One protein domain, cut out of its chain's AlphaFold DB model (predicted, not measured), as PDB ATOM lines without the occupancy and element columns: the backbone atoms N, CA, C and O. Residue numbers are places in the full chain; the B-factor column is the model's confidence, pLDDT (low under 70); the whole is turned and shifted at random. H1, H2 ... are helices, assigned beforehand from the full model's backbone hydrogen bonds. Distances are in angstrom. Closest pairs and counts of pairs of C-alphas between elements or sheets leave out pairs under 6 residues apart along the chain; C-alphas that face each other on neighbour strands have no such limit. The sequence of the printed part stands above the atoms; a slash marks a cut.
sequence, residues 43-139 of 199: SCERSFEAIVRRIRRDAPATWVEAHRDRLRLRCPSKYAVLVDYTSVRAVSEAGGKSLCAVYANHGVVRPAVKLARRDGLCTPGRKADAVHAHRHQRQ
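This is residues 43 to 139 of the 199 residues of an uncharacterized protein of metagenome (UniProt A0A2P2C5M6). An elongated body of helices: the hairpin of H1 and H2 makes one end, H3 runs through the middle with its early residues on that hairpin, the smaller hairpin of H4 and H5 packs through H5 on H3, and H6 lies at the far end beside H4. The printed part has 97 residues with six named helices, H1 to H6 in chain order, and no named strand; the class is all helix. It is compact, with a radius of gyration of the C-alphas of 14.4 A and spans of 40 by 25 by 19 A.

H1, residues 43 to 55, begins at C-alpha 43 (11.852, 2.457, 16.856) and is 18.6 A long. H2, residues 61 to 74, is 20.1 A long, and H3, residues 76 to 93, 25.8 A. H4 is residues 100 to 105 and H5 residues 110 to 118. H6, residues 127 to 137, is 15.5 A long and ends at C-alpha 137 (47.081, -1.063, 29.955).

H1, H2 and H3 form an up and down bundle, each running against the one before. H1 and H2 touch at a shallow tilt of 14 degrees, closest at the C-alphas of Ile 51 and His 67, 7.1 A. H3, the hub, touches H1 and H2 with residues 78 to 82 alone; the closest C-alphas are Phe 48 and Lys 78, 6.4 A, and Arg 72 and Tyr 79, 5.1 A. H3 touches H5 with residues 81 to 89 alone, at a steep tilt of 41 degrees; C-alphas 85 and 112 are closest, 4.9 A. H4 and H5, a hairpin, touch at C-alphas 100 and 113, 6.3 A. H4 and H6 only just touch, with 3 pairs of C-alphas within 8 A, the closest Ala 101 and Ala 133, 7.0 A. H5 and H6 are apart. Every O i to N i+4 pair is within hydrogen-bond range in H1, H3, H4 and H5; in H2 9 of 10 are, in H6 6 of 7.

The C-alphas farthest apart, of Ser 43 and Gln 139, are 42.6 A apart. The printed part has no cut and no long link. Residues 127 to 139 have pLDDT under 70.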
ATOM      1  N   SER A  43      11.832   3.082  18.187       88.25
ATOM      2  CA  SER A  43      11.852   2.457  16.856       88.25
ATOM      3  C   SER A  43      13.203   1.788  16.579       88.25
ATOM      4  O   SER A  43      13.263   0.646  16.107       88.25
ATOM      5  N   CYS A  44      14.292   2.460  16.963       94.19
ATOM      6  CA  CYS A  44      15.646   1.932  16.844       94.19
ATOM      7  C   CYS A  44      15.901   0.731  17.757       94.19
ATOM      8  O   CYS A  44      16.470  -0.256  17.297       94.19
ATOM      9  N   GLU A  45      15.441   0.772  19.011       94.44
ATOM     10  CA  GLU A  45      15.579  -0.359  19.936       94.44
ATOM     11  C   GLU A  45      14.864  -1.604  19.404       94.44
ATOM     12  O   GLU A  45      15.478  -2.656  19.265       94.44
ATOM     13  N   ARG A  46      13.592  -1.471  18.998       94.00
ATOM     14  CA  ARG A  46      12.811  -2.594  18.455       94.00
ATOM     15  C   ARG A  46      13.455  -3.201  17.211       94.00
ATOM     16  O   ARG A  46      13.494  -4.423  17.078       94.00
ATOM     17  N   SER A  47      13.974  -2.359  16.316       94.44
ATOM     18  CA  SER A  47      14.673  -2.816  15.110       94.44
ATOM     19  C   SER A  47      15.965  -3.560  15.462       94.44
ATOM     20  O   SER A  47      16.193  -4.664  14.973       94.44
ATOM     21  N   PHE A  48      16.777  -2.993  16.355       96.94
ATOM     22  CA  PHE A  48      18.010  -3.606  16.843       96.94
ATOM     23  C   PHE A  48      17.753  -4.959  17.524       96.94
ATOM     24  O   PHE A  48      18.367  -5.965  17.167       96.94
ATOM     25  N   GLU A  49      16.802  -5.021  18.453       96.44
ATOM     26  CA  GLU A  49      16.443  -6.253  19.156       96.44
ATOM     27  C   GLU A  49      15.905  -7.331  18.211       96.44
ATOM     28  O   GLU A  49      16.194  -8.516  18.402       96.44
ATOM     29  N   ALA A  50      15.135  -6.950  17.186       95.94
ATOM     30  CA  ALA A  50      14.659  -7.881  16.168       95.94
ATOM     31  C   ALA A  50      15.828  -8.507  15.390       95.94
ATOM     32  O   ALA A  50      15.836  -9.724  15.181       95.94
ATOM     33  N   ILE A  51      16.834  -7.701  15.034       97.06
ATOM     34  CA  ILE A  51      18.053  -8.158  14.355       97.06
ATOM     35  C   ILE A  51      18.844  -9.112  15.250       97.06
ATOM     36  O   ILE A  51      19.089 -10.250  14.851       97.06
ATOM     37  N   VAL A  52      19.162  -8.712  16.485       97.94
ATOM     38  CA  VAL A  52      19.907  -9.552  17.444       97.94
ATOM     39  C   VAL A  52      19.192 -10.884  17.690       97.94
ATOM     40  O   VAL A  52      19.812 -11.946  17.683       97.94
ATOM     41  N   ARG A  53      17.864 -10.868  17.854       97.81
ATOM     42  CA  ARG A  53      17.058 -12.086  18.046       97.81
ATOM     43  C   ARG A  53      17.079 -13.009  16.831       97.81
ATOM     44  O   ARG A  53      16.915 -14.219  16.981       97.81
ATOM     45  N   ARG A  54      17.196 -12.465  15.618       97.25
ATOM     46  CA  ARG A  54      17.311 -13.279  14.405       97.25
ATOM     47  C   ARG A  54      18.724 -13.827  14.255       97.25
ATOM     48  O   ARG A  54      18.846 -15.014  13.994       97.25
ATOM     49  N   ILE A  55      19.752 -13.020  14.526       97.25
ATOM     50  CA  ILE A  55      21.152 -13.461  14.585       97.25
ATOM     51  C   ILE A  55      21.290 -14.656  15.532       97.25
ATOM     52  O   ILE A  55      21.824 -15.675  15.128       97.25
ATOM     53  N   ARG A  56      20.734 -14.601  16.751       96.38
ATOM     54  CA  ARG A  56      20.721 -15.729  17.719       96.38
ATOM     55  C   ARG A  56      20.051 -17.017  17.229       96.38
ATOM     56  O   ARG A  56      20.184 -18.042  17.878       96.38
ATOM     57  N   ARG A  57      19.275 -16.945  16.149       97.06
ATOM     58  CA  ARG A  57      18.627 -18.085  15.484       97.06
ATOM     59  C   ARG A  57      19.275 -18.350  14.125       97.06
ATOM     60  O   ARG A  57      18.579 -18.704  13.178       97.06
ATOM     61  N   ASP A  58      20.567 -18.053  14.046       94.94
ATOM     62  CA  ASP A  58      21.455 -18.288  12.911       94.94
ATOM     63  C   ASP A  58      20.893 -17.737  11.601       94.94
ATOM     64  O   ASP A  58      20.760 -18.420  10.586       94.94
ATOM     65  N   ALA A  59      20.517 -16.453  11.644       94.94
ATOM     66  CA  ALA A  59      20.141 -15.709  10.449       94.94
ATOM     67  C   ALA A  59      21.223 -15.852   9.363       94.94
ATOM     68  O   ALA A  59      22.406 -15.700   9.677       94.94
ATOM     69  N   PRO A  60      20.849 -16.046   8.087       95.69
ATOM     70  CA  PRO A  60      21.830 -16.063   7.012       95.69
ATOM     71  C   PRO A  60      22.518 -14.697   6.902       95.69
ATOM     72  O   PRO A  60      21.875 -13.658   7.086       95.69
ATOM     73  N   ALA A  61      23.809 -14.695   6.554       91.19
ATOM     74  CA  ALA A  61      24.621 -13.480   6.461       91.19
ATOM     75  C   ALA A  61      23.971 -12.409   5.567       91.19
ATOM     76  O   ALA A  61      23.885 -11.251   5.955       91.19
ATOM     77  N   THR A  62      23.391 -12.807   4.431       93.00
ATOM     78  CA  THR A  62      22.683 -11.903   3.507       93.00
ATOM     79  C   THR A  62      21.518 -11.154   4.160       93.00
ATOM     80  O   THR A  62      21.292  -9.978   3.877       93.00
ATOM     81  N   TRP A  63      20.788 -11.802   5.072       94.44
ATOM     82  CA  TRP A  63      19.711 -11.158   5.821       94.44
ATOM     83  C   TRP A  63      20.263 -10.163   6.841       94.44
ATOM     84  O   TRP A  63      19.714  -9.066   6.979       94.44
ATOM     85  N   VAL A  64      21.339 -10.541   7.545       93.69
ATOM     86  CA  VAL A  64      22.008  -9.677   8.529       93.69
ATOM     87  C   VAL A  64      22.528  -8.419   7.846       93.69
ATOM     88  O   VAL A  64      22.244  -7.327   8.331       93.69
ATOM     89  N   GLU A  65      23.180  -8.558   6.692       91.00
ATOM     90  CA  GLU A  65      23.705  -7.448   5.896       91.00
ATOM     91  C   GLU A  65      22.618  -6.452   5.479       91.00
ATOM     92  O   GLU A  65      22.689  -5.266   5.812       91.00
ATOM     93  N   ALA A  66      21.530  -6.939   4.874       88.19
ATOM     94  CA  ALA A  66      20.427  -6.081   4.438       88.19
ATOM     95  C   ALA A  66      19.781  -5.285   5.593       88.19
ATOM     96  O   ALA A  66      19.343  -4.143   5.419       88.19
ATOM     97  N   HIS A  67      19.702  -5.872   6.792       94.81
ATOM     98  CA  HIS A  67      19.128  -5.200   7.962       94.81
ATOM     99  C   HIS A  67      20.134  -4.298   8.676       94.81
ATOM    100  O   HIS A  67      19.745  -3.269   9.237       94.81
ATOM    101  N   ARG A  68      21.417  -4.653   8.625       93.69
ATOM    102  CA  ARG A  68      22.522  -3.855   9.143       93.69
ATOM    103  C   ARG A  68      22.620  -2.520   8.407       93.69
ATOM    104  O   ARG A  68      22.704  -1.493   9.077       93.69
ATOM    105  N   ASP A  69      22.490  -2.498   7.081       89.88
ATOM    106  CA  ASP A  69      22.483  -1.249   6.301       89.88
ATOM    107  C   ASP A  69      21.319  -0.324   6.661       89.88
ATOM    108  O   ASP A  69      21.485   0.886   6.834       89.88
ATOM    109  N   ARG A  70      20.125  -0.891   6.857       90.44
ATOM    110  CA  ARG A  70      18.971  -0.108   7.315       90.44
ATOM    111  C   ARG A  70      19.210   0.485   8.705       90.44
ATOM    112  O   ARG A  70      18.831   1.631   8.954       90.44
ATOM    113  N   LEU A  71      19.824  -0.289   9.602       92.94
ATOM    114  CA  LEU A  71      20.167   0.161  10.948       92.94
ATOM    115  C   LEU A  71      21.249   1.249  10.911       92.94
ATOM    116  O   LEU A  71      21.131   2.218  11.655       92.94
ATOM    117  N   ARG A  72      22.236   1.144  10.011       93.56
ATOM    118  CA  ARG A  72      23.279   2.159   9.780       93.56
ATOM    119  C   ARG A  72      22.680   3.520   9.447       93.56
ATOM    120  O   ARG A  72      23.046   4.513  10.064       93.56
ATOM    121  N   LEU A  73      21.723   3.546   8.518       90.50
ATOM    122  CA  LEU A  73      21.104   4.785   8.039       90.50
ATOM    123  C   LEU A  73      20.168   5.432   9.066       90.50
ATOM    124  O   LEU A  73      20.114   6.652   9.165       90.50
ATOM    125  N   ARG A  74      19.395   4.630   9.808       93.31
ATOM    126  CA  ARG A  74      18.336   5.150  10.696       93.31
ATOM    127  C   ARG A  74      18.744   5.242  12.162       93.31
ATOM    128  O   ARG A  74      18.145   6.008  12.907       93.31
ATOM    129  N   CYS A  75      19.714   4.435  12.586       95.44
ATOM    130  CA  CYS A  75      20.064   4.232  13.988       95.44
ATOM    131  C   CYS A  75      21.587   4.041  14.181       95.44
ATOM    132  O   CYS A  75      22.007   2.966  14.628       95.44
ATOM    133  N   PRO A  76      22.429   5.059  13.903       92.06
ATOM    134  CA  PRO A  76      23.891   4.921  13.922       92.06
ATOM    135  C   PRO A  76      24.457   4.371  15.242       92.06
ATOM    136  O   PRO A  76      25.342   3.519  15.241       92.06
ATOM    137  N   SER A  77      23.890   4.779  16.383       91.50
ATOM    138  CA  SER A  77      24.313   4.290  17.703       91.50
ATOM    139  C   SER A  77      24.031   2.798  17.908       91.50
ATOM    140  O   SER A  77      24.832   2.097  18.520       91.50
ATOM    141  N   LYS A  78      22.919   2.278  17.375       96.00
ATOM    142  CA  LYS A  78      22.589   0.844  17.428       96.00
ATOM    143  C   LYS A  78      23.373   0.037  16.405       96.00
ATOM    144  O   LYS A  78      23.698  -1.115  16.677       96.00
ATOM    145  N   TYR A  79      23.693   0.640  15.265       95.75
ATOM    146  CA  TYR A  79      24.581   0.045  14.276       95.75
ATOM    147  C   TYR A  79      25.969  -0.237  14.862       95.75
ATOM    148  O   TYR A  79      26.424  -1.373  14.762       95.75
ATOM    149  N   ALA A  80      26.584   0.729  15.557       93.25
ATOM    150  CA  ALA A  80      27.878   0.523  16.217       93.25
ATOM    151  C   ALA A  80      27.841  -0.667  17.196       93.25
ATOM    152  O   ALA A  80      28.677  -1.561  17.135       93.25
ATOM    153  N   VAL A  81      26.795  -0.741  18.030       96.81
ATOM    154  CA  VAL A  81      26.592  -1.867  18.959       96.81
ATOM    155  C   VAL A  81      26.432  -3.201  18.223       96.81
ATOM    156  O   VAL A  81      26.925  -4.224  18.695       96.81
ATOM    157  N   LEU A  82      25.718  -3.214  17.094       97.00
ATOM    158  CA  LEU A  82      25.486  -4.426  16.315       97.00
ATOM    159  C   LEU A  82      26.781  -4.954  15.688       97.00
ATOM    160  O   LEU A  82      27.035  -6.149  15.805       97.00
ATOM    161  N   VAL A  83      27.575  -4.079  15.061       96.50
ATOM    162  CA  VAL A  83      28.865  -4.432  14.438       96.50
ATOM    163  C   VAL A  83      29.780  -5.083  15.470       96.50
ATOM    164  O   VAL A  83      30.205  -6.225  15.297       96.50
ATOM    165  N   ASP A  84      29.968  -4.409  16.597       96.25
ATOM    166  CA  ASP A  84      30.798  -4.877  17.700       96.25
ATOM    167  C   ASP A  84      30.319  -6.212  18.280       96.25
ATOM    168  O   ASP A  84      31.114  -7.123  18.517       96.25
ATOM    169  N   TYR A  85      29.006  -6.374  18.461       97.06
ATOM    170  CA  TYR A  85      28.429  -7.635  18.924       97.06
ATOM    171  C   TYR A  85      28.672  -8.781  17.931       97.06
ATOM    172  O   TYR A  85      29.034  -9.881  18.352       97.06
ATOM    173  N   THR A  86      28.498  -8.540  16.626       96.25
ATOM    174  CA  THR A  86      28.745  -9.565  15.601       96.25
ATOM    175  C   THR A  86      30.217  -9.963  15.522       96.25
ATOM    176  O   THR A  86      30.500 -11.152  15.395       96.25
ATOM    177  N   SER A  87      31.144  -9.017  15.697       94.19
ATOM    178  CA  SER A  87      32.583  -9.302  15.759       94.19
ATOM    179  C   SER A  87      32.936 -10.182  16.959       94.19
ATOM    180  O   SER A  87      33.617 -11.196  16.808       94.19
ATOM    181  N   VAL A  88      32.417  -9.855  18.150       95.00
ATOM    182  CA  VAL A  88      32.616 -10.675  19.360       95.00
ATOM    183  C   VAL A  88      32.066 -12.086  19.168       95.00
ATOM    184  O   VAL A  88      32.715 -13.064  19.542       95.00
ATOM    185  N   ARG A  89      30.877 -12.205  18.568       95.12
ATOM    186  CA  ARG A  89      30.254 -13.500  18.292       95.12
ATOM    187  C   ARG A  89      31.101 -14.356  17.353       95.12
ATOM    188  O   ARG A  89      31.358 -15.505  17.697       95.12
ATOM    189  N   ALA A  90      31.570 -13.799  16.238       91.94
ATOM    190  CA  ALA A  90      32.386 -14.527  15.268       91.94
ATOM    191  C   ALA A  90      33.673 -15.090  15.899       91.94
ATOM    192  O   ALA A  90      34.008 -16.256  15.697       91.94
ATOM    193  N   VAL A  91      34.360 -14.298  16.733       91.44
ATOM    194  CA  VAL A  91      35.552 -14.756  17.474       91.44
ATOM    195  C   VAL A  91      35.207 -15.888  18.450       91.44
ATOM    196  O   VAL A  91      35.945 -16.867  18.547       91.44
ATOM    197  N   SER A  92      34.080 -15.774  19.158       91.81
ATOM    198  CA  SER A  92      33.616 -16.790  20.111       91.81
ATOM    199  C   SER A  92      33.274 -18.118  19.421       91.81
ATOM    200  O   SER A  92      33.681 -19.181  19.889       91.81
ATOM    201  N   GLU A  93      32.589 -18.060  18.275       90.19
ATOM    202  CA  GLU A  93      32.232 -19.225  17.451       90.19
ATOM    203  C   GLU A  93      33.462 -19.913  16.844       90.19
ATOM    204  O   GLU A  93      33.479 -21.136  16.724       90.19
ATOM    205  N   ALA A  94      34.528 -19.159  16.561       89.38
ATOM    206  CA  ALA A  94      35.826 -19.701  16.161       89.38
ATOM    207  C   ALA A  94      36.608 -20.368  17.319       89.38
ATOM    208  O   ALA A  94      37.760 -20.761  17.146       89.38
ATOM    209  N   GLY A  95      36.012 -20.492  18.512       86.06
ATOM    210  CA  GLY A  95      36.634 -21.089  19.698       86.06
ATOM    211  C   GLY A  95      37.366 -20.089  20.599       86.06
ATOM    212  O   GLY A  95      37.887 -20.472  21.648       86.06
ATOM    213  N   GLY A  96      37.373 -18.801  20.247       80.38
ATOM    214  CA  GLY A  96      37.962 -17.733  21.047       80.38
ATOM    215  C   GLY A  96      37.082 -17.352  22.236       80.38
ATOM    216  O   GLY A  96      36.349 -16.367  22.184       80.38
ATOM    217  N   LYS A  97      37.158 -18.091  23.347       74.00
ATOM    218  CA  LYS A  97      36.535 -17.658  24.610       74.00
ATOM    219  C   LYS A  97      37.447 -16.651  25.307       74.00
ATOM    220  O   LYS A  97      38.426 -17.043  25.934       74.00
ATOM    221  N   SER A  98      37.126 -15.362  25.211       80.75
ATOM    222  CA  SER A  98      37.871 -14.310  25.911       80.75
ATOM    223  C   SER A  98      37.092 -13.732  27.097       80.75
ATOM    224  O   SER A  98      35.869 -13.875  27.232       80.75
ATOM    225  N   LEU A  99      37.820 -13.057  27.984       86.00
ATOM    226  CA  LEU A  99      37.220 -12.254  29.039       86.00
ATOM    227  C   LEU A  99      36.523 -11.042  28.419       86.00
ATOM    228  O   LEU A  99      37.107 -10.344  27.597       86.00
ATOM    229  N   CYS A 100      35.324 -10.692  28.886       87.12
ATOM    230  CA  CYS A 100      34.612  -9.508  28.388       87.12
ATOM    231  C   CYS A 100      35.425  -8.200  28.518       87.12
ATOM    232  O   CYS A 100      35.159  -7.237  27.803       87.12
ATOM    233  N   ALA A 101      36.393  -8.156  29.442       83.62
ATOM    234  CA  ALA A 101      37.318  -7.037  29.603       83.62
ATOM    235  C   ALA A 101      38.269  -6.869  28.404       83.62
ATOM    236  O   ALA A 101      38.595  -5.742  28.058       83.62
ATOM    237  N   VAL A 102      38.660  -7.965  27.743       84.88
ATOM    238  CA  VAL A 102      39.518  -7.933  26.549       84.88
ATOM    239  C   VAL A 102      38.807  -7.184  25.428       84.88
ATOM    240  O   VAL A 102      39.346  -6.221  24.900       84.88
ATOM    241  N   TYR A 103      37.552  -7.529  25.138       87.25
ATOM    242  CA  TYR A 103      36.771  -6.812  24.128       87.25
ATOM    243  C   TYR A 103      36.611  -5.325  24.452       87.25
ATOM    244  O   TYR A 103      36.823  -4.487  23.582       87.25
ATOM    245  N   ALA A 104      36.311  -4.986  25.709       84.00
ATOM    246  CA  ALA A 104      36.209  -3.589  26.127       84.00
ATOM    247  C   ALA A 104      37.516  -2.798  25.906       84.00
ATOM    248  O   ALA A 104      37.458  -1.599  25.654       84.00
ATOM    249  N   ASN A 105      38.674  -3.465  25.974       80.00
ATOM    250  CA  ASN A 105      39.977  -2.856  25.711       80.00
ATOM    251  C   ASN A 105      40.272  -2.684  24.211       80.00
ATOM    252  O   ASN A 105      41.036  -1.796  23.856       80.00
ATOM    253  N   HIS A 106      39.651  -3.474  23.333       85.12
ATOM    254  CA  HIS A 106      39.799  -3.378  21.873       85.12
ATOM    255  C   HIS A 106      38.755  -2.460  21.218       85.12
ATOM    256  O   HIS A 106      38.359  -2.675  20.077       85.12
ATOM    257  N   GLY A 107      38.253  -1.461  21.948       87.12
ATOM    258  CA  GLY A 107      37.313  -0.478  21.402       87.12
ATOM    259  C   GLY A 107      35.877  -0.979  21.209       87.12
ATOM    260  O   GLY A 107      35.041  -0.212  20.741       87.12
ATOM    261  N   VAL A 108      35.551  -2.211  21.620       92.38
ATOM    262  CA  VAL A 108      34.178  -2.738  21.562       92.38
ATOM    263  C   VAL A 108      33.290  -1.944  22.522       92.38
ATOM    264  O   VAL A 108      33.524  -1.905  23.737       92.38
ATOM    265  N   VAL A 109      32.227  -1.331  22.004       93.31
ATOM    266  CA  VAL A 109      31.355  -0.455  22.785       93.31
ATOM    267  C   VAL A 109      30.696  -1.203  23.943       93.31
ATOM    268  O   VAL A 109      30.231  -2.342  23.830       93.31
ATOM    269  N   ARG A 110      30.585  -0.530  25.096       92.69
ATOM    270  CA  ARG A 110      30.052  -1.123  26.339       92.69
ATOM    271  C   ARG A 110      28.703  -1.843  26.170       92.69
ATOM    272  O   ARG A 110      28.556  -2.924  26.750       92.69
ATOM    273  N   PRO A 111      27.714  -1.321  25.409       95.94
ATOM    274  CA  PRO A 111      26.460  -2.043  25.196       95.94
ATOM    275  C   PRO A 111      26.639  -3.376  24.452       95.94
ATOM    276  O   PRO A 111      25.954  -4.338  24.794       95.94
ATOM    277  N   ALA A 112      27.577  -3.466  23.504       96.50
ATOM    278  CA  ALA A 112      27.879  -4.703  22.783       96.50
ATOM    279  C   ALA A 112      28.540  -5.732  23.707       96.50
ATOM    280  O   ALA A 112      28.120  -6.885  23.739       96.50
ATOM    281  N   VAL A 113      29.478  -5.302  24.559       95.19
ATOM    282  CA  VAL A 113      30.087  -6.166  25.589       95.19
ATOM    283  C   VAL A 113      29.037  -6.684  26.582       95.19
ATOM    284  O   VAL A 113      29.053  -7.858  26.959       95.19
ATOM    285  N   LYS A 114      28.095  -5.832  27.011       94.75
ATOM    286  CA  LYS A 114      26.984  -6.237  27.894       94.75
ATOM    287  C   LYS A 114      26.086  -7.273  27.214       94.75
ATOM    288  O   LYS A 114      25.681  -8.242  27.854       94.75
ATOM    289  N   LEU A 115      25.801  -7.075  25.928       96.38
ATOM    290  CA  LEU A 115      25.016  -7.998  25.119       96.38
ATOM    291  C   LEU A 115      25.726  -9.347  24.932       96.38
ATOM    292  O   LEU A 115      25.119 -10.386  25.172       96.38
ATOM    293  N   ALA A 116      27.012  -9.332  24.582       95.69
ATOM    294  CA  ALA A 116      27.832 -10.527  24.414       95.69
ATOM    295  C   ALA A 116      27.935 -11.351  25.704       95.69
ATOM    296  O   ALA A 116      27.786 -12.571  25.677       95.69
ATOM    297  N   ARG A 117      28.100 -10.683  26.853       94.81
ATOM    298  CA  ARG A 117      28.100 -11.333  28.171       94.81
ATOM    299  C   ARG A 117      26.776 -12.027  28.474       94.81
ATOM    300  O   ARG A 117      26.779 -13.150  28.961       94.81
ATOM    301  N   ARG A 118      25.650 -11.358  28.194       95.44
ATOM    302  CA  ARG A 118      24.306 -11.931  28.371       95.44
ATOM    303  C   ARG A 118      24.114 -13.190  27.526       95.44
ATOM    304  O   ARG A 118      23.401 -14.092  27.948       95.44
ATOM    305  N   ASP A 119      24.765 -13.242  26.371       95.44
ATOM    306  CA  ASP A 119      24.661 -14.348  25.420       95.44
ATOM    307  C   ASP A 119      25.741 -15.421  25.628       95.44
ATOM    308  O   ASP A 119      25.850 -16.341  24.826       95.44
ATOM    309  N   GLY A 120      26.543 -15.321  26.696       93.94
ATOM    310  CA  GLY A 120      27.585 -16.300  27.014       93.94
ATOM    311  C   GLY A 120      28.781 -16.291  26.057       93.94
ATOM    312  O   GLY A 120      29.610 -17.194  26.123       93.94
ATOM    313  N   LEU A 121      28.902 -15.273  25.198       94.44
ATOM    314  CA  LEU A 121      29.991 -15.150  24.218       94.44
ATOM    315  C   LEU A 121      31.322 -14.741  24.866       94.44
ATOM    316  O   LEU A 121      32.389 -14.961  24.297       94.44
ATOM    317  N   CYS A 122      31.257 -14.145  26.058       93.75
ATOM    318  CA  CYS A 122      32.407 -13.807  26.885       93.75
ATOM    319  C   CYS A 122      32.070 -14.002  28.365       93.75
ATOM    320  O   CYS A 122      30.921 -13.820  28.785       93.75
ATOM    321  N   THR A 123      33.073 -14.326  29.179       90.06
ATOM    322  CA  THR A 123      32.911 -14.437  30.635       90.06
ATOM    323  C   THR A 123      33.327 -13.139  31.326       90.06
ATOM    324  O   THR A 123      34.286 -12.487  30.896       90.06
ATOM    325  N   PRO A 124      32.643 -12.716  32.408       85.62
ATOM    326  CA  PRO A 124      33.176 -11.654  33.248       85.62
ATOM    327  C   PRO A 124      34.538 -12.100  33.797       85.62
ATOM    328  O   PRO A 124      34.672 -13.223  34.279       85.62
ATOM    329  N   GLY A 125      35.549 -11.233  33.709       74.50
ATOM    330  CA  GLY A 125      36.811 -11.478  34.404       74.50
ATOM    331  C   GLY A 125      36.568 -11.537  35.908       74.50
ATOM    332  O   GLY A 125      35.738 -10.791  36.439       74.50
ATOM    333  N   ARG A 126      37.287 -12.412  36.612       75.00
ATOM    334  CA  ARG A 126      37.385 -12.311  38.071       75.00
ATOM    335  C   ARG A 126      38.066 -10.977  38.393       75.00
ATOM    336  O   ARG A 126      38.823 -10.450  37.582       75.00
ATOM    337  N   LYS A 127      37.840 -10.412  39.585       60.81
ATOM    338  CA  LYS A 127      38.530  -9.170  40.005       60.81
ATOM    339  C   LYS A 127      40.060  -9.261  39.842       60.81
ATOM    340  O   LYS A 127      40.681  -8.261  39.514       60.81
ATOM    341  N   ALA A 128      40.645 -10.452  39.999       56.16
ATOM    342  CA  ALA A 128      42.066 -10.710  39.746       56.16
ATOM    343  C   ALA A 128      42.466 -10.550  38.264       56.16
ATOM    344  O   ALA A 128      43.534 -10.021  37.966       56.16
ATOM    345  N   ASP A 129      41.584 -10.905  37.330       54.25
ATOM    346  CA  ASP A 129      41.831 -10.768  35.892       54.25
ATOM    347  C   ASP A 129      41.731  -9.303  35.438       54.25
ATOM    348  O   ASP A 129      42.414  -8.893  34.503       54.25
ATOM    349  N   ALA A 130      40.941  -8.476  36.136       55.00
ATOM    350  CA  ALA A 130      40.915  -7.028  35.916       55.00
ATOM    351  C   ALA A 130      42.269  -6.370  36.248       55.00
ATOM    352  O   ALA A 130      42.663  -5.409  35.590       55.00
ATOM    353  N   VAL A 131      43.023  -6.920  37.208       56.50
ATOM    354  CA  VAL A 131      44.383  -6.457  37.532       56.50
ATOM    355  C   VAL A 131      45.369  -6.819  36.413       56.50
ATOM    356  O   VAL A 131      46.253  -6.025  36.105       56.50
ATOM    357  N   HIS A 132      45.200  -7.962  35.737       53.34
ATOM    358  CA  HIS A 132      45.987  -8.306  34.542       53.34
ATOM    359  C   HIS A 132      45.579  -7.506  33.298       53.34
ATOM    360  O   HIS A 132      46.453  -7.037  32.571       53.34
ATOM    361  N   ALA A 133      44.285  -7.255  33.089       51.62
ATOM    362  CA  ALA A 133      43.812  -6.367  32.024       51.62
ATOM    363  C   ALA A 133      44.353  -4.933  32.197       51.62
ATOM    364  O   ALA A 133      44.750  -4.298  31.222       51.62
ATOM    365  N   HIS A 134      44.467  -4.451  33.441       51.28
ATOM    366  CA  HIS A 134      45.153  -3.195  33.748       51.28
ATOM    367  C   HIS A 134      46.679  -3.276  33.602       51.28
ATOM    368  O   HIS A 134      47.310  -2.280  33.254       51.28
ATOM    369  N   ARG A 135      47.299  -4.441  33.830       50.59
ATOM    370  CA  ARG A 135      48.737  -4.635  33.587       50.59
ATOM    371  C   ARG A 135      49.075  -4.555  32.096       50.59
ATOM    372  O   ARG A 135      50.117  -4.006  31.765       50.59
ATOM    373  N   HIS A 136      48.171  -4.990  31.215       49.03
ATOM    374  CA  HIS A 136      48.275  -4.747  29.770       49.03
ATOM    375  C   HIS A 136      47.999  -3.288  29.372       49.03
ATOM    376  O   HIS A 136      48.591  -2.823  28.411       49.03
ATOM    377  N   GLN A 137      47.201  -2.526  30.132       49.91
ATOM    378  CA  GLN A 137      47.081  -1.063  29.955       49.91
ATOM    379  C   GLN A 137      48.304  -0.271  30.447       49.91
ATOM    380  O   GLN A 137      48.428   0.913  30.152       49.91
ATOM    381  N   ARG A 138      49.180  -0.898  31.240       51.94
ATOM    382  CA  ARG A 138      50.450  -0.317  31.700       51.94
ATOM    383  C   ARG A 138      51.664  -0.842  30.943       51.94
ATOM    384  O   ARG A 138      52.779  -0.445  31.268       51.94
ATOM    385  N   GLN A 139      51.476  -1.717  29.955       56.28
ATOM    386  CA  GLN A 139      52.495  -1.832  28.923       56.28
ATOM    387  C   GLN A 139      52.450  -0.499  28.191       56.28
ATOM    388  O   GLN A 139      51.372  -0.080  27.772       56.28
TER     389      GLN A 139